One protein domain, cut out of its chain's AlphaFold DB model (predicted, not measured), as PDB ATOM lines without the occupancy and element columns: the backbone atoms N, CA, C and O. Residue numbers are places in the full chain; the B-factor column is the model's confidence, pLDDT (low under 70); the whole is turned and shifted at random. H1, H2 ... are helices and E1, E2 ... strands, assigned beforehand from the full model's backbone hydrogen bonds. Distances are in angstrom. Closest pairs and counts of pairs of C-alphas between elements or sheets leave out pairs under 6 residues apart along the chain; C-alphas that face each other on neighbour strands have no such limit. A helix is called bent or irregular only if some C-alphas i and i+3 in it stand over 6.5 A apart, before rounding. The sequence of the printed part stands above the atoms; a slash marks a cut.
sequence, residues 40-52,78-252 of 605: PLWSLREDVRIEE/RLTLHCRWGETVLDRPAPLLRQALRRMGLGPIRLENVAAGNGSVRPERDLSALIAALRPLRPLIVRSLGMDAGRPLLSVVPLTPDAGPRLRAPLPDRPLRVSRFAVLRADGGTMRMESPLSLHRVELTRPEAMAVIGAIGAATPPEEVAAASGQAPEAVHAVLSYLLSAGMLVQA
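This is residues 40 to 52 and 78 to 252 of the 605 residues of the protein "SagB-type dehydrogenase domain-containing protein" of Streptomyces aidingensis (UniProt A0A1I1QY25). A strongly twisted sheet of six strands runs through the middle of the domain between two groups of three helices: H1, H2 and H3 gather at its E1 edge, while H4, H5 and H6 gather over one face, with H6 covering E5 and E6. A separate small sheet, E2 E3 E4, lies at one end of the longest axis next to H1 and H3, and the short strand pair E7 and E11 lies beside H6. The printed part has 188 residues, with six named helices and eleven named strands in the order E1 E2 E3 E4 H1 H2 H3 E5 E6 E7 E8 E9 E10 H4 H5 H6 E11; the class is mixed, helices and strands. The large sheet has the order E1 E5 E6 E10 E9 E8, and all three sheets are antiparallel. The whole is compact, with a radius of gyration of the C-alphas of 17.2 A and spans of 51 by 37 by 29 A.

In the large sheet, E5, residues 141 to 146, has E1, residues 40 to 44, as one neighbour, with N 41 and O 144 2.8 A apart, within hydrogen-bond range. Its other neighbour is E6, residues 154 to 158, with which it forms a hairpin; N 156 and O 143 are 2.8 A apart. E6 pairs with E10, residues 200 to 204, through N 155 and O 203 at 2.8 A. E8, residues 183 to 187, E9, residues 190 to 194, and E10 form a meander, each strand the antiparallel neighbour of the one before; N 185 and O 192 are 2.8 A apart, as are N 193 and O 202. H6, residues 233 to 245, is on this sheet at a height of 9.6 A, over E5 and E6, and runs along the strands, at 18 degrees to E6 on the local plane. H4, residues 207 to 214, is on the same face and stands up from the sheet, making two layers, helices on one face of a sheet. H5, residues 222 to 229, is not on the sheet but touches H6 at a steep tilt of 65 degrees, opposite ways, closest at the C-alphas of Ala 226 and Pro 233, 5.2 A. E7, residues 176 to 178, and E11, residues 249 to 251, pair through N 177 and O 250 at 3.0 A, and E7 and H6 are near each other. H2, residues 111 to 116, and H3, residues 123 to 140, form a helical hairpin at a shallow tilt of 31 degrees, closest at the C-alphas of Ala 115 and Pro 123, 5.2 A, and each only grazes the large sheet, H2 with residues 111 to 112 and H3 with residues 134 to 140. H1, residues 95 to 104, touches H3 at a steep tilt of 56 degrees, with the C-alphas of Leu 97 and Leu 130 6.1 A apart. H1 and H3 each only graze the sheet of E2, residues 49 to 52, E3, residues 79 to 83, and E4, residues 86 to 90, where N 51 and O 80, and N 81 and O 88, are 2.8 A apart. Every O i to N i+4 pair is within hydrogen-bond range in H1, H2, H4, H5 and H6, and 10 of 14 are in H3.

E1 begins at C-alpha 40 (13.881, 27.991, -11.790), and E5 measures 15.4 A. H3, 24.3 A from C-alpha 123 (2.917, 38.893, -17.319) to C-alpha 140, has a kink of 51 degrees near residue 134 and is irregular, with C-alphas 136 and 139 8.0 A apart. H6 measures 18.1 A and H1 14.1 A. E11 ends at C-alpha 251 (10.602, 9.105, -0.164).

The two C-alphas farthest apart, those of Arg 78 and Ala 218, are 50.9 A apart. Residues 53 to 77 are not printed, and C-alphas 52 and 78 are 6.3 A apart across this cut. The link from E6 to E7, residues 159 to 175, is long. The mean pLDDT of the printed part is 91.1; residues 118 to 119, 149 and 165 are under 70.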
ATOM      1  N   PRO A  40      13.840  28.935 -10.683       92.81
ATOM      2  CA  PRO A  40      13.881  27.991 -11.790       92.81
ATOM      3  C   PRO A  40      14.518  28.618 -13.035       92.81
ATOM      4  O   PRO A  40      14.273  29.772 -13.391       92.81
ATOM      5  N   LEU A  41      15.305  27.811 -13.732       94.81
ATOM      6  CA  LEU A  41      15.944  28.140 -14.994       94.81
ATOM      7  C   LEU A  41      15.578  27.101 -16.057       94.81
ATOM      8  O   LEU A  41      15.375  25.919 -15.767       94.81
ATOM      9  N   TRP A  42      15.497  27.569 -17.296       95.44
ATOM     10  CA  TRP A  42      15.102  26.783 -18.456       95.44
ATOM     11  C   TRP A  42      16.128  26.970 -19.569       95.44
ATOM     12  O   TRP A  42      16.428  28.102 -19.942       95.44
ATOM     13  N   SER A  43      16.644  25.880 -20.122       96.31
ATOM     14  CA  SER A  43      17.455  25.893 -21.345       96.31
ATOM     15  C   SER A  43      17.052  24.748 -22.261       96.31
ATOM     16  O   SER A  43      16.308  23.848 -21.866       96.31
ATOM     17  N   LEU A  44      17.527  24.784 -23.500       96.44
ATOM     18  CA  LEU A  44      17.466  23.615 -24.369       96.44
ATOM     19  C   LEU A  44      18.627  22.671 -24.045       96.44
ATOM     20  O   LEU A  44      19.650  23.097 -23.503       96.44
ATOM     21  N   ARG A  45      18.456  21.383 -24.354       94.56
ATOM     22  CA  ARG A  45      19.569  20.428 -24.347       94.56
ATOM     23  C   ARG A  45      20.667  20.896 -25.302       94.56
ATOM     24  O   ARG A  45      20.390  21.531 -26.317       94.56
ATOM     25  N   GLU A  46      21.903  20.527 -24.996       91.50
ATOM     26  CA  GLU A  46      23.084  20.914 -25.776       91.50
ATOM     27  C   GLU A  46      23.033  20.434 -27.239       91.50
ATOM     28  O   GLU A  46      23.494  21.134 -28.141       91.50
ATOM     29  N   ASP A  47      22.426  19.270 -27.491       91.62
ATOM     30  CA  ASP A  47      22.273  18.696 -28.829       91.62
ATOM     31  C   ASP A  47      21.106  19.295 -29.632       91.62
ATOM     32  O   ASP A  47      20.909  18.926 -30.790       91.62
ATOM     33  N   VAL A  48      20.339  20.230 -29.057       94.69
ATOM     34  CA  VAL A  48      19.214  20.870 -29.749       94.69
ATOM     35  C   VAL A  48      19.698  22.055 -30.580       94.69
ATOM     36  O   VAL A  48      20.292  23.009 -30.073       94.69
ATOM     37  N   ARG A  49      19.376  22.042 -31.875       93.88
ATOM     38  CA  ARG A  49      19.626  23.150 -32.806       93.88
ATOM     39  C   ARG A  49      18.307  23.717 -33.309       93.88
ATOM     40  O   ARG A  49      17.398  22.973 -33.653       93.88
ATOM     41  N   ILE A  50      18.204  25.042 -33.357       93.88
ATOM     42  CA  ILE A  50      17.022  25.732 -33.880       93.88
ATOM     43  C   ILE A  50      17.320  26.212 -35.295       93.88
ATOM     44  O   ILE A  50      18.264  26.973 -35.507       93.88
ATOM     45  N   GLU A  51      16.471  25.824 -36.234       92.38
ATOM     46  CA  GLU A  51      16.449  26.345 -37.590       92.38
ATOM     47  C   GLU A  51      15.174  27.158 -37.817       92.38
ATOM     48  O   GLU A  51      14.066  26.766 -37.435       92.38
ATOM     49  N   GLU A  52      15.322  28.312 -38.459       86.75
ATOM     50  CA  GLU A  52      14.192  29.139 -38.854       86.75
ATOM     51  C   GLU A  52      14.129  29.251 -40.367       86.75
ATOM     52  O   GLU A  52      15.085  29.687 -41.012       86.75
ATOM     53  N   ARG A  78       7.829  29.188 -39.987       89.06
ATOM     54  CA  ARG A  78       8.069  27.866 -39.379       89.06
ATOM     55  C   ARG A  78       9.363  27.874 -38.547       89.06
ATOM     56  O   ARG A  78      10.325  28.546 -38.925       89.06
ATOM     57  N   LEU A  79       9.378  27.154 -37.426       92.88
ATOM     58  CA  LEU A  79      10.567  26.936 -36.593       92.88
ATOM     59  C   LEU A  79      10.774  25.431 -36.399       92.88
ATOM     60  O   LEU A  79       9.843  24.744 -35.986       92.88
ATOM     61  N   THR A  80      11.970  24.934 -36.691       94.50
ATOM     62  CA  THR A  80      12.320  23.515 -36.562       94.50
ATOM     63  C   THR A  80      13.368  23.356 -35.467       94.50
ATOM     64  O   THR A  80      14.378  24.057 -35.467       94.50
ATOM     65  N   LEU A  81      13.116  22.460 -34.513       95.12
ATOM     66  CA  LEU A  81      14.090  22.041 -33.511       95.12
ATOM     67  C   LEU A  81      14.645  20.678 -33.913       95.12
ATOM     68  O   LEU A  81      13.906  19.700 -33.974       95.12
ATOM     69  N   HIS A  82      15.942  20.627 -34.166       93.81
ATOM     70  CA  HIS A  82      16.681  19.415 -34.492       93.81
ATOM     71  C   HIS A  82      17.340  18.875 -33.231       93.81
ATOM     72  O   HIS A  82      17.976  19.641 -32.510       93.81
ATOM     73  N   CYS A  83      17.206  17.581 -32.961       91.31
ATOM     74  CA  CYS A  83      17.927  16.899 -31.889       91.31
ATOM     75  C   CYS A  83      18.278  15.472 -32.314       91.31
ATOM     76  O   CYS A  83      17.868  15.006 -33.379       91.31
ATOM     77  N   ARG A  84      18.984  14.736 -31.456       87.19
ATOM     78  CA  ARG A  84      19.377  13.352 -31.751       87.19
ATOM     79  C   ARG A  84      18.217  12.368 -31.952       87.19
ATOM     80  O   ARG A  84      18.418  11.295 -32.504       87.19
ATOM     81  N   TRP A  85      17.018  12.699 -31.476       88.75
ATOM     82  CA  TRP A  85      15.825  11.855 -31.620       88.75
ATOM     83  C   TRP A  85      14.962  12.233 -32.825       88.75
ATOM     84  O   TRP A  85      13.886  11.667 -33.009       88.75
ATOM     85  N   GLY A  86      15.424  13.186 -33.635       89.69
ATOM     86  CA  GLY A  86      14.733  13.672 -34.818       89.69
ATOM     87  C   GLY A  86      14.342  15.142 -34.715       89.69
ATOM     88  O   GLY A  86      14.864  15.910 -33.900       89.69
ATOM     89  N   GLU A  87      13.412  15.527 -35.582       93.31
ATOM     90  CA  GLU A  87      13.007  16.914 -35.786       93.31
ATOM     91  C   GLU A  87      11.640  17.188 -35.154       93.31
ATOM     92  O   GLU A  87      10.693  16.417 -35.304       93.31
ATOM     93  N   THR A  88      11.511  18.325 -34.474       93.88
ATOM     94  CA  THR A  88      10.230  18.850 -33.991       93.88
ATOM     95  C   THR A  88       9.907  20.146 -34.719       93.88
ATOM     96  O   THR A  88      10.609  21.146 -34.572       93.88
ATOM     97  N   VAL A  89       8.825  20.146 -35.496       93.62
ATOM     98  CA  VAL A  89       8.404  21.304 -36.292       93.62
ATOM     99  C   VAL A  89       7.283  22.054 -35.580       93.62
ATOM    100  O   VAL A  89       6.222  21.499 -35.306       93.62
ATOM    101  N   LEU A  90       7.499  23.343 -35.329       92.81
ATOM    102  CA  LEU A  90       6.488  24.267 -34.833       92.81
ATOM    103  C   LEU A  90       6.004  25.150 -35.986       92.81
ATOM    104  O   LEU A  90       6.750  25.992 -36.505       92.81
ATOM    105  N   ASP A  91       4.744  24.973 -36.385       89.38
ATOM    106  CA  ASP A  91       4.121  25.840 -37.380       89.38
ATOM    107  C   ASP A  91       3.669  27.152 -36.729       89.38
ATOM    108  O   ASP A  91       2.821  27.161 -35.839       89.38
ATOM    109  N   ARG A  92       4.278  28.263 -37.160       87.88
ATOM    110  CA  ARG A  92       3.981  29.635 -36.709       87.88
ATOM    111  C   ARG A  92       3.845  29.771 -35.173       87.88
ATOM    112  O   ARG A  92       2.807  30.236 -34.696       87.88
ATOM    113  N   PRO A  93       4.873  29.400 -34.377       90.69
ATOM    114  CA  PRO A  93       4.804  29.493 -32.920       90.69
ATOM    115  C   PRO A  93       4.571  30.937 -32.462       90.69
ATOM    116  O   PRO A  93       5.078  31.880 -33.079       90.69
ATOM    117  N   ALA A  94       3.850  31.098 -31.348       90.06
ATOM    118  CA  ALA A  94       3.602  32.404 -30.742       90.06
ATOM    119  C   ALA A  94       4.924  33.178 -30.532       90.06
ATOM    120  O   ALA A  94       5.924  32.561 -30.145       90.06
ATOM    121  N   PRO A  95       4.954  34.514 -30.729       89.69
ATOM    122  CA  PRO A  95       6.183  35.306 -30.607       89.69
ATOM    123  C   PRO A  95       6.920  35.090 -29.280       89.69
ATOM    124  O   PRO A  95       8.141  34.947 -29.266       89.69
ATOM    125  N   LEU A  96       6.162  34.968 -28.184       91.19
ATOM    126  CA  LEU A  96       6.700  34.721 -26.848       91.19
ATOM    127  C   LEU A  96       7.406  33.356 -26.740       91.19
ATOM    128  O   LEU A  96       8.509  33.279 -26.201       91.19
ATOM    129  N   LEU A  97       6.818  32.294 -27.308       93.81
ATOM    130  CA  LEU A  97       7.437  30.964 -27.359       93.81
ATOM    131  C   LEU A  97       8.709  30.983 -28.211       93.81
ATOM    132  O   LEU A  97       9.738  30.461 -27.788       93.81
ATOM    133  N   ARG A  98       8.673  31.629 -29.383       93.31
ATOM    134  CA  ARG A  98       9.857  31.773 -30.246       93.31
ATOM    135  C   ARG A  98      10.997  32.478 -29.511       93.31
ATOM    136  O   ARG A  98      12.136  32.018 -29.558       93.31
ATOM    137  N   GLN A  99      10.702  33.588 -28.841       92.62
ATOM    138  CA  GLN A  99      11.696  34.347 -28.087       92.62
ATOM    139  C   GLN A  99      12.269  33.531 -26.924       92.62
ATOM    140  O   GLN A  99      13.484  33.558 -26.714       92.62
ATOM    141  N   ALA A 100      11.423  32.790 -26.202       95.19
ATOM    142  CA  ALA A 100      11.862  31.893 -25.140       95.19
ATOM    143  C   ALA A 100      12.810  30.815 -25.682       95.19
ATOM    144  O   ALA A 100      13.932  30.722 -25.200       95.19
ATOM    145  N   LEU A 101      12.422  30.086 -26.736       96.06
ATOM    146  CA  LEU A 101      13.246  29.030 -27.338       96.06
ATOM    147  C   LEU A 101      14.601  29.554 -27.825       96.06
ATOM    148  O   LEU A 101      15.631  28.948 -27.539       96.06
ATOM    149  N   ARG A 102      14.631  30.718 -28.491       93.56
ATOM    150  CA  ARG A 102      15.892  31.353 -28.910       93.56
ATOM    151  C   ARG A 102      16.802  31.661 -27.725       93.56
ATOM    152  O   ARG A 102      17.992  31.378 -27.789       93.56
ATOM    153  N   ARG A 103      16.258  32.237 -26.649       94.75
ATOM    154  CA  ARG A 103      17.030  32.564 -25.441       94.75
ATOM    155  C   ARG A 103      17.492  31.304 -24.700       94.75
ATOM    156  O   ARG A 103      18.641  31.251 -24.286       94.75
ATOM    157  N   MET A 104      16.641  30.283 -24.613       95.94
ATOM    158  CA  MET A 104      16.961  28.976 -24.028       95.94
ATOM    159  C   MET A 104      18.059  28.236 -24.802       95.94
ATOM    160  O   MET A 104      18.815  27.476 -24.202       95.94
ATOM    161  N   GLY A 105      18.158  28.454 -26.119       93.88
ATOM    162  CA  GLY A 105      19.246  27.932 -26.952       93.88
ATOM    163  C   GLY A 105      20.597  28.624 -26.729       93.88
ATOM    164  O   GLY A 105      21.621  28.084 -27.130       93.88
ATOM    165  N   LEU A 106      20.617  29.799 -26.085       93.00
ATOM    166  CA  LEU A 106      21.849  30.496 -25.692       93.00
ATOM    167  C   LEU A 106      22.314  30.117 -24.278       93.00
ATOM    168  O   LEU A 106      23.471  30.349 -23.936       93.00
ATOM    169  N   GLY A 107      21.424  29.563 -23.455       91.81
ATOM    170  CA  GLY A 107      21.726  29.124 -22.098       91.81
ATOM    171  C   GLY A 107      20.509  29.155 -21.166       91.81
ATOM    172  O   GLY A 107      19.393  29.443 -21.606       91.81
ATOM    173  N   PRO A 108      20.708  28.851 -19.871       94.00
ATOM    174  CA  PRO A 108      19.642  28.856 -18.870       94.00
ATOM    175  C   PRO A 108      19.046  30.251 -18.655       94.00
ATOM    176  O   PRO A 108      19.770  31.209 -18.384       94.00
ATOM    177  N   ILE A 109      17.718  30.364 -18.730       94.00
ATOM    178  CA  ILE A 109      16.986  31.622 -18.529       94.00
ATOM    179  C   ILE A 109      15.842  31.494 -17.527       94.00
ATOM    180  O   ILE A 109      15.259  30.426 -17.348       94.00
ATOM    181  N   ARG A 110      15.459  32.633 -16.947       93.06
ATOM    182  CA  ARG A 110      14.211  32.810 -16.198       93.06
ATOM    183  C   ARG A 110      13.077  33.127 -17.171       93.06
ATOM    184  O   ARG A 110      13.173  34.106 -17.917       93.06
ATOM    185  N   LEU A 111      12.018  32.315 -17.188       92.12
ATOM    186  CA  LEU A 111      10.882  32.536 -18.094       92.12
ATOM    187  C   LEU A 111      10.098  33.800 -17.725       92.12
ATOM    188  O   LEU A 111       9.567  34.471 -18.609       92.12
ATOM    189  N   GLU A 112      10.103  34.181 -16.448       89.88
ATOM    190  CA  GLU A 112       9.483  35.406 -15.941       89.88
ATOM    191  C   GLU A 112      10.067  36.644 -16.637       89.88
ATOM    192  O   GLU A 112       9.331  37.549 -17.026       89.88
ATOM    193  N   ASN A 113      11.379  36.649 -16.901       88.88
ATOM    194  CA  ASN A 113      12.058  37.742 -17.603       88.88
ATOM    195  C   ASN A 113      11.667  37.823 -19.087       88.88
ATOM    196  O   ASN A 113      11.788  38.880 -19.709       88.88
ATOM    197  N   VAL A 114      11.233  36.710 -19.684       88.31
ATOM    198  CA  VAL A 114      10.723  36.687 -21.061       88.31
ATOM    199  C   VAL A 114       9.292  37.224 -21.093       88.31
ATOM    200  O   VAL A 114       8.997  38.085 -21.917       88.31
ATOM    201  N   ALA A 115       8.440  36.778 -20.166       86.69
ATOM    202  CA  ALA A 115       7.053  37.232 -20.052       86.69
ATOM    203  C   ALA A 115       6.950  38.731 -19.703       86.69
ATOM    204  O   ALA A 115       6.207  39.469 -20.349       86.69
ATOM    205  N   ALA A 116       7.744  39.210 -18.740       82.00
ATOM    206  CA  ALA A 116       7.761  40.617 -18.334       82.00
ATOM    207  C   ALA A 116       8.416  41.536 -19.383       82.00
ATOM    208  O   ALA A 116       7.964  42.658 -19.605       82.00
ATOM    209  N   GLY A 117       9.460  41.056 -20.069       73.50
ATOM    210  CA  GLY A 117      10.209  41.832 -21.063       73.50
ATOM    211  C   GLY A 117       9.452  42.132 -22.362       73.50
ATOM    212  O   GLY A 117       9.967  42.880 -23.189       73.50
ATOM    213  N   ASN A 118       8.254  41.572 -22.554       68.44
ATOM    214  CA  ASN A 118       7.422  41.788 -23.744       68.44
ATOM    215  C   ASN A 118       6.438  42.972 -23.601       68.44
ATOM    216  O   ASN A 118       5.515  43.106 -24.400       68.44
ATOM    217  N   GLY A 119       6.578  43.805 -22.558       67.56
ATOM    218  CA  GLY A 119       5.669  44.935 -22.307       67.56
ATOM    219  C   GLY A 119       4.236  44.504 -21.964       67.56
ATOM    220  O   GLY A 119       3.291  45.259 -22.184       67.56
ATOM    221  N   SER A 120       4.069  43.274 -21.470       72.00
ATOM    222  CA  SER A 120       2.763  42.686 -21.182       72.00
ATOM    223  C   SER A 120       2.060  43.384 -20.022       72.00
ATOM    224  O   SER A 120       2.644  43.624 -18.968       72.00
ATOM    225  N   VAL A 121       0.759  43.626 -20.193       71.25
ATOM    226  CA  VAL A 121      -0.129  44.125 -19.133       71.25
ATOM    227  C   VAL A 121      -0.462  43.018 -18.116       71.25
ATOM    228  O   VAL A 121      -0.906  43.311 -17.009       71.25
ATOM    229  N   ARG A 122      -0.268  41.733 -18.468       83.06
ATOM    230  CA  ARG A 122      -0.557  40.566 -17.611       83.06
ATOM    231  C   ARG A 122       0.549  39.499 -17.712       83.06
ATOM    232  O   ARG A 122       0.297  38.412 -18.238       83.06
ATOM    233  N   PRO A 123       1.753  39.774 -17.182       82.69
ATOM    234  CA  PRO A 123       2.917  38.893 -17.319       82.69
ATOM    235  C   PRO A 123       2.704  37.487 -16.733       82.69
ATOM    236  O   PRO A 123       3.223  36.519 -17.278       82.69
ATOM    237  N   GLU A 124       1.899  37.342 -15.677       86.06
ATOM    238  CA  GLU A 124       1.582  36.033 -15.081       86.06
ATOM    239  C   GLU A 124       0.810  35.120 -16.045       86.06
ATOM    240  O   GLU A 124       1.137  33.944 -16.194       86.06
ATOM    241  N   ARG A 125      -0.179  35.667 -16.765       86.88
ATOM    242  CA  ARG A 125      -0.965  34.906 -17.748       86.88
ATOM    243  C   ARG A 125      -0.096  34.465 -18.925       86.88
ATOM    244  O   ARG A 125      -0.236  33.341 -19.405       86.88
ATOM    245  N   ASP A 126       0.792  35.347 -19.369       87.19
ATOM    246  CA  ASP A 126       1.733  35.067 -20.454       87.19
ATOM    247  C   ASP A 126       2.752  33.999 -20.050       87.19
ATOM    248  O   ASP A 126       3.060  33.113 -20.848       87.19
ATOM    249  N   LEU A 127       3.217  34.023 -18.798       89.69
ATOM    250  CA  LEU A 127       4.073  32.982 -18.236       89.69
ATOM    251  C   LEU A 127       3.360  31.622 -18.205       89.69
ATOM    252  O   LEU A 127       3.921  30.636 -18.685       89.69
ATOM    253  N   SER A 128       2.120  31.555 -17.709       89.94
ATOM    254  CA  SER A 128       1.338  30.309 -17.703       89.94
ATOM    255  C   SER A 128       1.118  29.762 -19.117       89.94
ATOM    256  O   SER A 128       1.294  28.565 -19.355       89.94
ATOM    257  N   ALA A 129       0.790  30.634 -20.077       89.81
ATOM    258  CA  ALA A 129       0.631  30.252 -21.479       89.81
ATOM    259  C   ALA A 129       1.949  29.747 -22.091       89.81
ATOM    260  O   ALA A 129       1.952  28.755 -22.823       89.81
ATOM    261  N   LEU A 130       3.076  30.383 -21.759       92.88
ATOM    262  CA  LEU A 130       4.402  29.966 -22.207       92.88
ATOM    263  C   LEU A 130       4.786  28.588 -21.651       92.88
ATOM    264  O   LEU A 130       5.220  27.726 -22.413       92.88
ATOM    265  N   ILE A 131       4.581  28.344 -20.353       91.62
ATOM    266  CA  ILE A 131       4.845  27.041 -19.720       91.62
ATOM    267  C   ILE A 131       3.977  25.943 -20.351       91.62
ATOM    268  O   ILE A 131       4.465  24.842 -20.627       91.62
ATOM    269  N   ALA A 132       2.701  26.232 -20.627       91.00
ATOM    270  CA  ALA A 132       1.819  25.302 -21.326       91.00
ATOM    271  C   ALA A 132       2.322  24.994 -22.746       91.00
ATOM    272  O   ALA A 132       2.347  23.830 -23.143       91.00
ATOM    273  N   ALA A 133       2.794  26.004 -23.479       93.00
ATOM    274  CA  ALA A 133       3.324  25.844 -24.831       93.00
ATOM    275  C   ALA A 133       4.669  25.093 -24.885       93.00
ATOM    276  O   ALA A 133       4.966  24.439 -25.881       93.00
ATOM    277  N   LEU A 134       5.468  25.139 -23.814       93.31
ATOM    278  CA  LEU A 134       6.712  24.371 -23.676       93.31
ATOM    279  C   LEU A 134       6.475  22.902 -23.281       93.31
ATOM    280  O   LEU A 134       7.376  22.074 -23.407       93.31
ATOM    281  N   ARG A 135       5.268  22.543 -22.820       90.06
ATOM    282  CA  ARG A 135       4.928  21.192 -22.338       90.06
ATOM    283  C   ARG A 135       5.183  20.073 -23.364       90.06
ATOM    284  O   ARG A 135       5.711  19.050 -22.937       90.06
ATOM    285  N   PRO A 136       4.869  20.219 -24.665       90.56
ATOM    286  CA  PRO A 136       5.166  19.187 -25.662       90.56
ATOM    287  C   PRO A 136       6.666  19.042 -25.958       90.56
ATOM    288  O   PRO A 136       7.091  18.026 -26.487       90.56
ATOM    289  N   LEU A 137       7.475  20.045 -25.600       93.31
ATOM    290  CA  LEU A 137       8.917  20.098 -25.868       93.31
ATOM    291  C   LEU A 137       9.760  19.636 -24.672       93.31
ATOM    292  O   LEU A 137      10.978  19.766 -24.702       93.31
ATOM    293  N   ARG A 138       9.135  19.103 -23.613       92.00
ATOM    294  CA  ARG A 138       9.806  18.655 -22.376       92.00
ATOM    295  C   ARG A 138      11.067  17.807 -22.587       92.00
ATOM    296  O   ARG A 138      12.032  18.081 -21.878       92.00
ATOM    297  N   PRO A 139      11.116  16.851 -23.532       92.44
ATOM    298  CA  PRO A 139      12.315  16.038 -23.735       92.44
ATOM    299  C   PRO A 139      13.513  16.862 -24.221       92.44
ATOM    300  O   PRO A 139      14.658  16.469 -24.021       92.44
ATOM    301  N   LEU A 140      13.262  18.027 -24.826       94.75
ATOM    302  CA  LEU A 140      14.273  18.943 -25.357       94.75
ATOM    303  C   LEU A 140      14.733  19.986 -24.330       94.75
ATOM    304  O   LEU A 140      15.641  20.768 -24.617       94.75
ATOM    305  N   ILE A 141      14.101  20.033 -23.155       95.06
ATOM    306  CA  ILE A 141      14.259  21.103 -22.171       95.06
ATOM    307  C   ILE A 141      15.027  20.595 -20.954       95.06
ATOM    308  O   ILE A 141      14.617  19.648 -20.286       95.06
ATOM    309  N   VAL A 142      16.097  21.304 -20.608       95.75
ATOM    310  CA  VAL A 142      16.816  21.138 -19.346       95.75
ATOM    311  C   VAL A 142      16.190  22.059 -18.301       95.75
ATOM    312  O   VAL A 142      15.972  23.250 -18.543       95.75
ATOM    313  N   ARG A 143      15.879  21.490 -17.133       95.56
ATOM    314  CA  ARG A 143      15.363  22.230 -15.975       95.56
ATOM    315  C   ARG A 143      16.489  22.409 -14.972       95.56
ATOM    316  O   ARG A 143      17.010  21.418 -14.471       95.56
ATOM    317  N   SER A 144      16.821  23.646 -14.635       95.50
ATOM    318  CA  SER A 144      17.921  23.955 -13.720       95.50
ATOM    319  C   SER A 144      17.451  24.796 -12.540       95.50
ATOM    320  O   SER A 144      16.468  25.527 -12.640       95.50
ATOM    321  N   LEU A 145      18.170  24.713 -11.425       95.12
ATOM    322  CA  LEU A 145      17.934  25.545 -10.248       95.12
ATOM    323  C   LEU A 145      19.040  26.598 -10.150       95.12
ATOM    324  O   LEU A 145      20.207  26.247 -10.000       95.12
ATOM    325  N   GLY A 146      18.689  27.874 -10.268       92.69
ATOM    326  CA  GLY A 146      19.595  29.006 -10.075       92.69
ATOM    327  C   GLY A 146      19.545  29.549  -8.647       92.69
ATOM    328  O   GLY A 146      18.559  29.348  -7.943       92.69
ATOM    329  N   MET A 147      20.601  30.254  -8.246       85.94
ATOM    330  CA  MET A 147      20.699  30.958  -6.954       85.94
ATOM    331  C   MET A 147      21.097  32.427  -7.157       85.94
ATOM    332  O   MET A 147      20.525  33.334  -6.565       85.94
ATOM    333  N   ASP A 148      22.034  32.676  -8.069       80.56
ATOM    334  CA  ASP A 148      22.528  33.998  -8.449       80.56
ATOM    335  C   ASP A 148      22.743  34.069  -9.976       80.56
ATOM    336  O   ASP A 148      22.331  33.178 -10.721       80.56
ATOM    337  N   ALA A 149      23.378  35.141 -10.465       69.44
ATOM    338  CA  ALA A 149      23.718  35.306 -11.883       69.44
ATOM    339  C   ALA A 149      24.835  34.356 -12.382       69.44
ATOM    340  O   ALA A 149      25.293  34.491 -13.518       69.44
ATOM    341  N   GLY A 150      25.314  33.441 -11.535       75.00
ATOM    342  CA  GLY A 150      26.349  32.468 -11.842       75.00
ATOM    343  C   GLY A 150      25.812  31.180 -12.469       75.00
ATOM    344  O   GLY A 150      24.769  31.135 -13.119       75.00
ATOM    345  N   ARG A 151      26.577  30.098 -12.295       84.62
ATOM    346  CA  ARG A 151      26.177  28.764 -12.762       84.62
ATOM    347  C   ARG A 151      24.988  28.253 -11.939       84.62
ATOM    348  O   ARG A 151      24.909  28.574 -10.748       84.62
ATOM    349  N   PRO A 152      24.116  27.413 -12.525       92.38
ATOM    350  CA  PRO A 152      23.090  26.722 -11.757       92.38
ATOM    351  C   PRO A 152      23.678  25.964 -10.560       92.38
ATOM    352  O   PRO A 152      24.853  25.594 -10.553       92.38
ATOM    353  N   LEU A 153      22.857  25.705  -9.551       93.31
ATOM    354  CA  LEU A 153      23.161  24.752  -8.487       93.31
ATOM    355  C   LEU A 153      23.185  23.329  -9.045       93.31
ATOM    356  O   LEU A 153      24.138  22.578  -8.833       93.31
ATOM    357  N   LEU A 154      22.136  23.000  -9.799       95.94
ATOM    358  CA  LEU A 154      21.972  21.731 -10.490       95.94
ATOM    359  C   LEU A 154      21.166  21.901 -11.779       95.94
ATOM    360  O   LEU A 154      20.417  22.873 -11.930       95.94
ATOM    361  N   SER A 155      21.282  20.922 -12.670       95.69
ATOM    362  CA  SER A 155      20.507  20.811 -13.907       95.69
ATOM    363  C   SER A 155      19.996  19.387 -14.099       95.69
ATOM    364  O   SER A 155      20.774  18.440 -14.069       95.69
ATOM    365  N   VAL A 156      18.692  19.228 -14.314       96.81
ATOM    366  CA  VAL A 156      18.042  17.958 -14.655       96.81
ATOM    367  C   VAL A 156      17.958  17.870 -16.172       96.81
ATOM    368  O   VAL A 156      17.194  18.599 -16.814       96.81
ATOM    369  N   VAL A 157      18.768  16.983 -16.737       95.31
ATOM    370  CA  VAL A 157      18.911  16.783 -18.175       95.31
ATOM    371  C   VAL A 157      18.104  15.543 -18.574       95.31
ATOM    372  O   VAL A 157      18.370  14.457 -18.051       95.31
ATOM    373  N   PRO A 158      17.112  15.668 -19.474       95.25
ATOM    374  CA  PRO A 158      16.425  14.521 -20.067       95.25
ATOM    375  C   PRO A 158      17.423  13.546 -20.707       95.25
ATOM    376  O   PRO A 158      18.444  13.979 -21.224       95.25
ATOM    377  N   LEU A 159      17.144  12.245 -20.720       93.38
ATOM    378  CA  LEU A 159      17.977  11.235 -21.394       93.38
ATOM    379  C   LEU A 159      17.237  10.504 -22.514       93.38
ATOM    380  O   LEU A 159      17.867   9.783 -23.283       93.38
ATOM    381  N   THR A 160      15.917  10.664 -22.608       91.88
ATOM    382  CA  THR A 160      15.067   9.909 -23.537       91.88
ATOM    383  C   THR A 160      13.949  10.794 -24.107       91.88
ATOM    384  O   THR A 160      13.616  11.811 -23.491       91.88
ATOM    385  N   PRO A 161      13.325  10.420 -25.242       90.06
ATOM    386  CA  PRO A 161      12.169  11.135 -25.794       90.06
ATOM    387  C   PRO A 161      10.948  11.168 -24.864       90.06
ATOM    388  O   PRO A 161      10.096  12.037 -25.009       90.06
ATOM    389  N   ASP A 162      10.865  10.246 -23.905       88.81
ATOM    390  CA  ASP A 162       9.759  10.153 -22.943       88.81
ATOM    391  C   ASP A 162      10.051  10.916 -21.638       88.81
ATOM    392  O   ASP A 162       9.225  10.984 -20.725       88.81
ATOM    393  N   ALA A 163      11.241  11.508 -21.522       89.00
ATOM    394  CA  ALA A 163      11.659  12.235 -20.339       89.00
ATOM    395  C   ALA A 163      11.004  13.626 -20.265       89.00
ATOM    396  O   ALA A 163      10.959  14.394 -21.224       89.00
ATOM    397  N   GLY A 164      10.543  14.008 -19.072       75.38
ATOM    398  CA  GLY A 164       9.974  15.337 -18.848       75.38
ATOM    399  C   GLY A 164       9.529  15.526 -17.405       75.38
ATOM    400  O   GLY A 164       8.355  15.277 -17.111       75.38
ATOM    401  N   PRO A 165      10.431  15.949 -16.500       66.75
ATOM    402  CA  PRO A 165      10.148  15.891 -15.078       66.75
ATOM    403  C   PRO A 165       8.999  16.850 -14.755       66.75
ATOM    404  O   PRO A 165       8.987  18.014 -15.167       66.75
ATOM    405  N   ARG A 166       7.998  16.344 -14.035       76.25
ATOM    406  CA  ARG A 166       7.060  17.187 -13.291       76.25
ATOM    407  C   ARG A 166       7.697  17.398 -11.931       76.25
ATOM    408  O   ARG A 166       7.995  16.406 -11.271       76.25
ATOM    409  N   LEU A 167       7.949  18.653 -11.564       80.25
ATOM    410  CA  LEU A 167       8.546  18.946 -10.271       80.25
ATOM    411  C   LEU A 167       7.586  18.505  -9.162       80.25
ATOM    412  O   LEU A 167       6.385  18.756  -9.230       80.25
ATOM    413  N   ARG A 168       8.118  17.784  -8.179       80.94
ATOM    414  CA  ARG A 168       7.406  17.280  -7.006       80.94
ATOM    415  C   ARG A 168       8.017  17.928  -5.779       80.94
ATOM    416  O   ARG A 168       9.228  17.831  -5.588       80.94
ATOM    417  N   ALA A 169       7.210  18.594  -4.964       85.19
ATOM    418  CA  ALA A 169       7.676  19.070  -3.669       85.19
ATOM    419  C   ALA A 169       7.910  17.864  -2.735       85.19
ATOM    420  O   ALA A 169       7.102  16.928  -2.760       85.19
ATOM    421  N   PRO A 170       8.993  17.845  -1.938       87.19
ATOM    422  CA  PRO A 170       9.159  16.829  -0.906       87.19
ATOM    423  C   PRO A 170       8.031  16.951   0.127       87.19
ATOM    424  O   PRO A 170       7.691  18.057   0.545       87.19
ATOM    425  N   LEU A 171       7.457  15.824   0.556       87.69
ATOM    426  CA  LEU A 171       6.512  15.826   1.675       87.69
ATOM    427  C   LEU A 171       7.282  16.058   2.992       87.69
ATOM    428  O   LEU A 171       8.197  15.274   3.256       87.69
ATOM    429  N   PRO A 172       6.942  17.076   3.808       83.44
ATOM    430  CA  PRO A 172       7.724  17.448   4.995       83.44
ATOM    431  C   PRO A 172       7.853  16.332   6.039       83.44
ATOM    432  O   PRO A 172       8.931  16.109   6.578       83.44
ATOM    433  N   ASP A 173       6.776  15.577   6.264       82.44
ATOM    434  CA  ASP A 173       6.712  14.558   7.322       82.44
ATOM    435  C   ASP A 173       7.247  13.188   6.890       82.44
ATOM    436  O   ASP A 173       7.137  12.208   7.627       82.44
ATOM    437  N   ARG A 174       7.774  13.073   5.664       88.81
ATOM    438  CA  ARG A 174       8.243  11.791   5.140       88.81
ATOM    439  C   ARG A 174       9.748  11.806   4.924       88.81
ATOM    440  O   ARG A 174      10.222  12.576   4.079       88.81
ATOM    441  N   PRO A 175      10.496  10.921   5.605       93.88
ATOM    442  CA  PRO A 175      11.924  10.824   5.393       93.88
ATOM    443  C   PRO A 175      12.221  10.424   3.950       93.88
ATOM    444  O   PRO A 175      11.495   9.648   3.318       93.88
ATOM    445  N   LEU A 176      13.305  10.984   3.432       95.19
ATOM    446  CA  LEU A 176      13.847  10.677   2.121       95.19
ATOM    447  C   LEU A 176      15.226  10.040   2.256       95.19
ATOM    448  O   LEU A 176      15.876  10.130   3.298       95.19
ATOM    449  N   ARG A 177      15.670   9.409   1.177       95.94
ATOM    450  CA  ARG A 177      17.043   8.939   1.026       95.94
ATOM    451  C   ARG A 177      17.466   8.997  -0.433       95.94
ATOM    452  O   ARG A 177      16.624   9.088  -1.334       95.94
ATOM    453  N   VAL A 178      18.769   8.909  -0.672       96.75
ATOM    454  CA  VAL A 178      19.298   8.669  -2.018       96.75
ATOM    455  C   VAL A 178      18.843   7.287  -2.486       96.75
ATOM    456  O   VAL A 178      18.948   6.325  -1.729       96.75
ATOM    457  N   SER A 179      18.313   7.192  -3.712       96.19
ATOM    458  CA  SER A 179      17.918   5.893  -4.277       96.19
ATOM    459  C   SER A 179      19.105   4.938  -4.242       96.19
ATOM    460  O   SER A 179      20.210   5.315  -4.640       96.19
ATOM    461  N   ARG A 180      18.881   3.680  -3.847       94.69
ATOM    462  CA  ARG A 180      19.948   2.663  -3.830       94.69
ATOM    463  C   ARG A 180      20.557   2.412  -5.211       94.69
ATOM    464  O   ARG A 180      21.667   1.902  -5.301       94.69
ATOM    465  N   PHE A 181      19.849   2.784  -6.278       96.56
ATOM    466  CA  PHE A 181      20.301   2.669  -7.664       96.56
ATOM    467  C   PHE A 181      20.998   3.927  -8.196       96.56
ATOM    468  O   PHE A 181      21.549   3.891  -9.297       96.56
ATOM    469  N   ALA A 182      20.980   5.035  -7.454       95.94
ATOM    470  CA  ALA A 182      21.640   6.253  -7.884       95.94
ATOM    471  C   ALA A 182      23.166   6.153  -7.729       95.94
ATOM    472  O   ALA A 182      23.691   5.720  -6.706       95.94
ATOM    473  N   VAL A 183      23.882   6.603  -8.755       94.94
ATOM    474  CA  VAL A 183      25.342   6.640  -8.830       94.94
ATOM    475  C   VAL A 183      25.779   8.076  -9.063       94.94
ATOM    476  O   VAL A 183      25.276   8.752  -9.960       94.94
ATOM    477  N   LEU A 184      26.746   8.529  -8.269       93.94
ATOM    478  CA  LEU A 184      27.378   9.833  -8.403       93.94
ATOM    479  C   LEU A 184      28.806   9.662  -8.939       93.94
ATOM    480  O   LEU A 184      29.590   8.896  -8.382       93.94
ATOM    481  N   ARG A 185      29.162  10.388 -10.001       92.75
ATOM    482  CA  ARG A 185      30.494  10.338 -10.623       92.75
ATOM    483  C   ARG A 185      30.990  11.718 -11.031       92.75
ATOM    484  O   ARG A 185      30.195  12.606 -11.316       92.75
ATOM    485  N   ALA A 186      32.306  11.890 -11.093       92.06
ATOM    486  CA  ALA A 186      32.906  13.095 -11.656       92.06
ATOM    487  C   ALA A 186      32.767  13.112 -13.191       92.06
ATOM    488  O   ALA A 186      32.864  12.066 -13.839       92.06
ATOM    489  N   ASP A 187      32.558  14.296 -13.767       85.25
ATOM    490  CA  ASP A 187      32.462  14.504 -15.213       85.25
ATOM    491  C   ASP A 187      32.885  15.931 -15.603       85.25
ATOM    492  O   ASP A 187      32.226  16.906 -15.232       85.25
ATOM    493  N   GLY A 188      34.013  16.076 -16.308       74.19
ATOM    494  CA  GLY A 188      34.445  17.363 -16.877       74.19
ATOM    495  C   GLY A 188      34.585  18.528 -15.880       74.19
ATOM    496  O   GLY A 188      34.401  19.680 -16.261       74.19
ATOM    497  N   GLY A 189      34.872  18.249 -14.602       80.38
ATOM    498  CA  GLY A 189      34.946  19.259 -13.533       80.38
ATOM    499  C   GLY A 189      33.619  19.545 -12.815       80.38
ATOM    500  O   GLY A 189      33.555  20.454 -11.991       80.38
ATOM    501  N   THR A 190      32.574  18.771 -13.104       87.38
ATOM    502  CA  THR A 190      31.284  18.769 -12.395       87.38
ATOM    503  C   THR A 190      31.014  17.392 -11.792       87.38
ATOM    504  O   THR A 190      31.721  16.427 -12.093       87.38
ATOM    505  N   MET A 191      30.000  17.287 -10.934       94.56
ATOM    506  CA  MET A 191      29.508  15.995 -10.459       94.56
ATOM    507  C   MET A 191      28.233  15.634 -11.220       94.56
ATOM    508  O   MET A 191      27.391  16.488 -11.482       94.56
ATOM    509  N   ARG A 192      28.072  14.367 -11.585       94.75
ATOM    510  CA  ARG A 192      26.916  13.861 -12.322       94.75
ATOM    511  C   ARG A 192      26.285  12.714 -11.556       94.75
ATOM    512  O   ARG A 192      26.973  11.763 -11.193       94.75
ATOM    513  N   MET A 193      24.981  12.812 -11.337       96.19
ATOM    514  CA  MET A 193      24.170  11.796 -10.681       96.19
ATOM    515  C   MET A 193      23.237  11.138 -11.697       96.19
ATOM    516  O   MET A 193      22.565  11.822 -12.473       96.19
ATOM    517  N   GLU A 194      23.219   9.811 -11.716       94.69
ATOM    518  CA  GLU A 194      22.444   9.002 -12.659       94.69
ATOM    519  C   GLU A 194      21.822   7.817 -11.924       94.69
ATOM    520  O   GLU A 194      22.393   7.313 -10.965       94.69
ATOM    521  N   SER A 195      20.674   7.335 -12.389       95.62
ATOM    522  CA  SER A 195      20.065   6.096 -11.904       95.62
ATOM    523  C   SER A 195      19.553   5.312 -13.108       95.62
ATOM    524  O   SER A 195      18.920   5.920 -13.974       95.62
ATOM    525  N   PRO A 196      19.763   3.985 -13.189       94.88
ATOM    526  CA  PRO A 196      19.188   3.172 -14.260       94.88
ATOM    527  C   PRO A 196      17.649   3.174 -14.258       94.88
ATOM    528  O   PRO A 196      17.017   2.846 -15.266       94.88
ATOM    529  N   LEU A 197      17.030   3.568 -13.140       94.75
ATOM    530  CA  LEU A 197      15.580   3.709 -13.019       94.75
ATOM    531  C   LEU A 197      15.066   5.041 -13.579       94.75
ATOM    532  O   LEU A 197      13.886   5.134 -13.920       94.75
ATOM    533  N   SER A 198      15.940   6.037 -13.731       94.50
ATOM    534  CA  SER A 198      15.582   7.381 -14.178       94.50
ATOM    535  C   SER A 198      15.680   7.550 -15.696       94.50
ATOM    536  O   SER A 198      16.476   6.901 -16.370       94.50
ATOM    537  N   LEU A 199      14.869   8.465 -16.231       95.19
ATOM    538  CA  LEU A 199      14.972   8.970 -17.606       95.19
ATOM    539  C   LEU A 199      15.724  10.308 -17.658       95.19
ATOM    540  O   LEU A 199      15.701  11.005 -18.674       95.19
ATOM    541  N   HIS A 200      16.364  10.689 -16.556       95.44
ATOM    542  CA  HIS A 200      17.087  11.936 -16.387       95.44
ATOM    543  C   HIS A 200      18.467  11.662 -15.802       95.44
ATOM    544  O   HIS A 200      18.669  10.720 -15.036       95.44
ATOM    545  N   ARG A 201      19.411  12.547 -16.109       95.50
ATOM    546  CA  ARG A 201      20.625  12.723 -15.310       95.50
ATOM    547  C   ARG A 201      20.572  14.066 -14.603       95.50
ATOM    548  O   ARG A 201      19.939  15.001 -15.095       95.50
ATOM    549  N   VAL A 202      21.258  14.171 -13.473       97.12
ATOM    550  CA  VAL A 202      21.422  15.437 -12.758       97.12
ATOM    551  C   VAL A 202      22.879  15.860 -12.815       97.12
ATOM    552  O   VAL A 202      23.770  15.120 -12.413       97.12
ATOM    553  N   GLU A 203      23.120  17.058 -13.325       95.69
ATOM    554  CA  GLU A 203      24.429  17.701 -13.343       95.69
ATOM    555  C   GLU A 203      24.504  18.672 -12.167       95.69
ATOM    556  O   GLU A 203      23.660  19.554 -12.021       95.69
ATOM    557  N   LEU A 204      25.493  18.476 -11.305       95.00
ATOM    558  CA  LEU A 204      25.721  19.202 -10.064       95.00
ATOM    559  C   LEU A 204      26.952  20.081 -10.272       95.00
ATOM    560  O   LEU A 204      28.096  19.617 -10.313       95.00
ATOM    561  N   THR A 205      26.696  21.366 -10.466       90.75
ATOM    562  CA  THR A 205      27.689  22.346 -10.918       90.75
ATOM    563  C   THR A 205      28.284  23.168  -9.782       90.75
ATOM    564  O   THR A 205      29.256  23.890 -10.004       90.75
ATOM    565  N   ARG A 206      27.711  23.072  -8.578       90.19
ATOM    566  CA  ARG A 206      28.075  23.882  -7.414       90.19
ATOM    567  C   ARG A 206      28.123  23.054  -6.118       90.19
ATOM    568  O   ARG A 206      27.316  22.133  -5.959       90.19
ATOM    569  N   PRO A 207      29.045  23.371  -5.187       91.12
ATOM    570  CA  PRO A 207      29.218  22.624  -3.941       91.12
ATOM    571  C   PRO A 207      28.004  22.705  -3.007       91.12
ATOM    572  O   PRO A 207      27.773  21.776  -2.243       91.12
ATOM    573  N   GLU A 208      27.191  23.757  -3.089       92.44
ATOM    574  CA  GLU A 208      25.980  23.921  -2.280       92.44
ATOM    575  C   GLU A 208      24.968  22.788  -2.529       92.44
ATOM    576  O   GLU A 208      24.392  22.251  -1.587       92.44
ATOM    577  N   ALA A 209      24.807  22.346  -3.784       92.75
ATOM    578  CA  ALA A 209      23.959  21.195  -4.106       92.75
ATOM    579  C   ALA A 209      24.549  19.880  -3.561       92.75
ATOM    580  O   ALA A 209      23.817  19.008  -3.093       92.75
ATOM    581  N   MET A 210      25.879  19.755  -3.577       92.94
ATOM    582  CA  MET A 210      26.591  18.614  -2.999       92.94
ATOM    583  C   MET A 210      26.467  18.561  -1.472       92.94
ATOM    584  O   MET A 210      26.350  17.470  -0.924       92.94
ATOM    585  N   ALA A 211      26.445  19.712  -0.794       95.12
ATOM    586  CA  ALA A 211      26.231  19.794   0.649       95.12
ATOM    587  C   ALA A 211      24.839  19.280   1.048       95.12
ATOM    588  O   ALA A 211      24.717  18.561   2.034       95.12
ATOM    589  N   VAL A 212      23.807  19.576   0.247       96.19
ATOM    590  CA  VAL A 212      22.461  19.013   0.446       96.19
ATOM    591  C   VAL A 212      22.476  17.493   0.293       96.19
ATOM    592  O   VAL A 212      21.965  16.801   1.162       96.19
ATOM    593  N   ILE A 213      23.099  16.960  -0.763       95.75
ATOM    594  CA  ILE A 213      23.198  15.504  -0.969       95.75
ATOM    595  C   ILE A 213      23.968  14.836   0.179       95.75
ATOM    596  O   ILE A 213      23.544  13.799   0.677       95.75
ATOM    597  N   GLY A 214      25.072  15.441   0.626       95.94
ATOM    598  CA  GLY A 214      25.890  14.930   1.729       95.94
ATOM    599  C   GLY A 214      25.201  14.959   3.097       95.94
ATOM    600  O   GLY A 214      25.629  14.241   3.996       95.94
ATOM    601  N   ALA A 215      24.137  15.749   3.250       97.00
ATOM    602  CA  ALA A 215      23.315  15.805   4.457       97.00
ATOM    603  C   ALA A 215      22.201  14.737   4.495       97.00
ATOM    604  O   ALA A 215      21.514  14.611   5.505       97.00
ATOM    605  N   ILE A 216      22.006  13.969   3.417       96.00
ATOM    606  CA  ILE A 216      20.979  12.922   3.339       96.00
ATOM    607  C   ILE A 216      21.546  11.603   3.875       96.00
ATOM    608  O   ILE A 216      22.461  11.024   3.291       96.00
ATOM    609  N   GLY A 217      20.978  11.118   4.979       90.75
ATOM    610  CA  GLY A 217      21.287   9.815   5.563       90.75
ATOM    611  C   GLY A 217      20.435   8.674   4.991       90.75
ATOM    612  O   GLY A 217      19.863   8.765   3.906       90.75
ATOM    613  N   ALA A 218      20.345   7.571   5.743       88.75
ATOM    614  CA  ALA A 218      19.585   6.381   5.340       88.75
ATOM    615  C   ALA A 218      18.062   6.612   5.294       88.75
ATOM    616  O   ALA A 218      17.370   5.979   4.498       88.75
ATOM    617  N   ALA A 219      17.560   7.513   6.139       93.56
ATOM    618  CA  ALA A 219      16.190   8.005   6.147       93.56
ATOM    619  C   ALA A 219      16.173   9.349   6.884       93.56
ATOM    620  O   ALA A 219      16.323   9.387   8.101       93.56
ATOM    621  N   THR A 220      16.039  10.452   6.152       93.75
ATOM    622  CA  THR A 220      16.201  11.801   6.715       93.75
ATOM    623  C   THR A 220      15.035  12.689   6.289       93.75
ATOM    624  O   THR A 220      14.801  12.831   5.088       93.75
ATOM    625  N   PRO A 221      14.264  13.271   7.222       93.69
ATOM    626  CA  PRO A 221      13.253  14.279   6.907       93.69
ATOM    627  C   PRO A 221      13.856  15.509   6.201       93.69
ATOM    628  O   PRO A 221      14.979  15.898   6.526       93.69
ATOM    629  N   PRO A 222      13.132  16.172   5.277       94.06
ATOM    630  CA  PRO A 222      13.617  17.366   4.573       94.06
ATOM    631  C   PRO A 222      14.181  18.471   5.482       94.06
ATOM    632  O   PRO A 222      15.198  19.079   5.150       94.06
ATOM    633  N   GLU A 223      13.567  18.701   6.644       93.31
ATOM    634  CA  GLU A 223      14.008  19.731   7.596       93.31
ATOM    635  C   GLU A 223      15.337  19.384   8.281       93.31
ATOM    636  O   GLU A 223      16.172  20.259   8.515       93.31
ATOM    637  N   GLU A 224      15.591  18.102   8.541       94.06
ATOM    638  CA  GLU A 224      16.882  17.653   9.069       94.06
ATOM    639  C   GLU A 224      17.989  17.799   8.021       94.06
ATOM    640  O   GLU A 224      19.092  18.241   8.347       94.06
ATOM    641  N   VAL A 225      17.684  17.520   6.746       95.94
ATOM    642  CA  VAL A 225      18.609  17.804   5.635       95.94
ATOM    643  C   VAL A 225      18.940  19.296   5.600       95.94
ATOM    644  O   VAL A 225      20.103  19.673   5.431       95.94
ATOM    645  N   ALA A 226      17.942  20.165   5.790       94.00
ATOM    646  CA  ALA A 226      18.161  21.604   5.801       94.00
ATOM    647  C   ALA A 226      19.086  22.029   6.948       94.00
ATOM    648  O   ALA A 226      20.086  22.705   6.697       94.00
ATOM    649  N   ALA A 227      18.819  21.552   8.165       94.31
ATOM    650  CA  ALA A 227      19.640  21.829   9.339       94.31
ATOM    651  C   ALA A 227      21.096  21.347   9.183       94.31
ATOM    652  O   ALA A 227      22.023  22.055   9.577       94.31
ATOM    653  N   ALA A 228      21.310  20.173   8.581       95.50
ATOM    654  CA  ALA A 228      22.636  19.574   8.432       95.50
ATOM    655  C   ALA A 228      23.442  20.116   7.233       95.50
ATOM    656  O   ALA A 228      24.671  20.153   7.285       95.50
ATOM    657  N   SER A 229      22.781  20.557   6.159       94.75
ATOM    658  CA  SER A 229      23.449  21.022   4.927       94.75
ATOM    659  C   SER A 229      24.115  22.402   5.043       94.75
ATOM    660  O   SER A 229      24.919  22.781   4.185       94.75
ATOM    661  N   GLY A 230      23.746  23.192   6.060       91.44
ATOM    662  CA  GLY A 230      24.178  24.586   6.208       91.44
ATOM    663  C   GLY A 230      23.642  25.530   5.121       91.44
ATOM    664  O   GLY A 230      24.145  26.644   4.982       91.44
ATOM    665  N   GLN A 231      22.658  25.091   4.330       92.06
ATOM    666  CA  GLN A 231      22.004  25.881   3.285       92.06
ATOM    667  C   GLN A 231      20.670  26.456   3.784       92.06
ATOM    668  O   GLN A 231      20.083  25.970   4.748       92.06
ATOM    669  N   ALA A 232      20.158  27.490   3.109       91.38
ATOM    670  CA  ALA A 232      18.836  28.030   3.422       91.38
ATOM    671  C   ALA A 232      17.741  26.964   3.185       91.38
ATOM    672  O   ALA A 232      17.774  26.318   2.131       91.38
ATOM    673  N   PRO A 233      16.742  26.809   4.080       91.50
ATOM    674  CA  PRO A 233      15.693  25.795   3.933       91.50
ATOM    675  C   PRO A 233      14.994  25.824   2.570       91.50
ATOM    676  O   PRO A 233      14.770  24.778   1.970       91.50
ATOM    677  N   GLU A 234      14.726  27.011   2.021       90.00
ATOM    678  CA  GLU A 234      14.135  27.179   0.685       90.00
ATOM    679  C   GLU A 234      14.995  26.554  -0.428       90.00
ATOM    680  O   GLU A 234      14.482  25.854  -1.304       90.00
ATOM    681  N   ALA A 235      16.313  26.775  -0.383       91.25
ATOM    682  CA  ALA A 235      17.254  26.221  -1.350       91.25
ATOM    683  C   ALA A 235      17.341  24.694  -1.227       91.25
ATOM    684  O   ALA A 235      17.373  23.995  -2.240       91.25
ATOM    685  N   VAL A 236      17.313  24.175   0.003       94.19
ATOM    686  CA  VAL A 236      17.321  22.734   0.291       94.19
ATOM    687  C   VAL A 236      16.077  22.073  -0.288       94.19
ATOM    688  O   VAL A 236      16.197  21.150  -1.090       94.19
ATOM    689  N   HIS A 237      14.887  22.585   0.028       93.88
ATOM    690  CA  HIS A 237      13.623  22.056  -0.484       93.88
ATOM    691  C   HIS A 237      13.560  22.085  -2.016       93.88
ATOM    692  O   HIS A 237      13.093  21.126  -2.635       93.88
ATOM    693  N   ALA A 238      14.083  23.144  -2.639       93.75
ATOM    694  CA  ALA A 238      14.181  23.228  -4.090       93.75
ATOM    695  C   ALA A 238      15.131  22.164  -4.669       93.75
ATOM    696  O   ALA A 238      14.765  21.476  -5.622       93.75
ATOM    697  N   VAL A 239      16.318  21.969  -4.083       95.44
ATOM    698  CA  VAL A 239      17.251  20.909  -4.507       95.44
ATOM    699  C   VAL A 239      16.606  19.528  -4.362       95.44
ATOM    700  O   VAL A 239      16.593  18.757  -5.324       95.44
ATOM    701  N   LEU A 240      16.003  19.237  -3.207       96.12
ATOM    702  CA  LEU A 240      15.299  17.980  -2.944       96.12
ATOM    703  C   LEU A 240      14.172  17.738  -3.952       96.12
ATOM    704  O   LEU A 240      14.041  16.629  -4.468       96.12
ATOM    705  N   SER A 241      13.404  18.776  -4.292       95.50
ATOM    706  CA  SER A 241      12.341  18.696  -5.294       95.50
ATOM    707  C   SER A 241      12.875  18.266  -6.661       95.50
ATOM    708  O   SER A 241      12.336  17.341  -7.273       95.50
ATOM    709  N   TYR A 242      13.963  18.876  -7.138       96.12
ATOM    710  CA  TYR A 242      14.563  18.506  -8.422       96.12
ATOM    711  C   TYR A 242      15.117  17.077  -8.403       96.12
ATOM    712  O   TYR A 242      14.888  16.327  -9.352       96.12
ATOM    713  N   LEU A 243      15.794  16.676  -7.325       96.56
ATOM    714  CA  LEU A 243      16.367  15.334  -7.205       96.56
ATOM    715  C   LEU A 243      15.287  14.241  -7.099       96.56
ATOM    716  O   LEU A 243      15.400  13.218  -7.775       96.56
ATOM    717  N   LEU A 244      14.212  14.460  -6.333       95.06
ATOM    718  CA  LEU A 244      13.045  13.562  -6.277       95.06
ATOM    719  C   LEU A 244      12.376  13.432  -7.648       95.06
ATOM    720  O   LEU A 244      12.055  12.336  -8.099       95.06
ATOM    721  N   SER A 245      12.197  14.556  -8.341       93.69
ATOM    722  CA  SER A 245      11.543  14.589  -9.656       93.69
ATOM    723  C   SER A 245      12.369  13.920 -10.750       93.69
ATOM    724  O   SER A 245      11.807  13.413 -11.718       93.69
ATOM    725  N   ALA A 246      13.692  13.916 -10.590       95.00
ATOM    726  CA  ALA A 246      14.630  13.206 -11.445       95.00
ATOM    727  C   ALA A 246      14.841  11.740 -11.018       95.00
ATOM    728  O   ALA A 246      15.660  11.059 -11.627       95.00
ATOM    729  N   GLY A 247      14.159  11.240  -9.980       94.25
ATOM    730  CA  GLY A 247      14.310   9.858  -9.505       94.25
ATOM    731  C   GLY A 247      15.672   9.551  -8.871       94.25
ATOM    732  O   GLY A 247      16.099   8.400  -8.857       94.25
ATOM    733  N   MET A 248      16.374  10.577  -8.383       96.81
ATOM    734  CA  MET A 248      17.650  10.440  -7.671       96.81
ATOM    735  C   MET A 248      17.450  10.213  -6.171       96.81
ATOM    736  O   MET A 248      18.298   9.614  -5.507       96.81
ATOM    737  N   LEU A 249      16.311  10.670  -5.649       96.25
ATOM    738  CA  LEU A 249      15.858  10.423  -4.287       96.25
ATOM    739  C   LEU A 249      14.577   9.596  -4.306       96.25
ATOM    740  O   LEU A 249      13.780   9.685  -5.245       96.25
ATOM    741  N   VAL A 250      14.358   8.861  -3.223       94.94
ATOM    742  CA  VAL A 250      13.089   8.205  -2.909       94.94
ATOM    743  C   VAL A 250      12.579   8.708  -1.566       94.94
ATOM    744  O   VAL A 250      13.359   9.101  -0.699       94.94
ATOM    745  N   GLN A 251      11.260   8.711  -1.403       93.06
ATOM    746  CA  GLN A 251      10.602   9.105  -0.164       93.06
ATOM    747  C   GLN A 251       9.848   7.908   0.412       93.06
ATOM    748  O   GLN A 251       9.319   7.093  -0.349       93.06
ATOM    749  N   ALA A 252       9.830   7.794   1.739       92.19
ATOM    750  CA  ALA A 252       9.167   6.691   2.416       92.19
ATOM    751  C   ALA A 252       7.664   6.638   2.084       92.19
ATOM    752  O   ALA A 252       7.014   7.664   1.822       92.19
TER     753      ALA A 252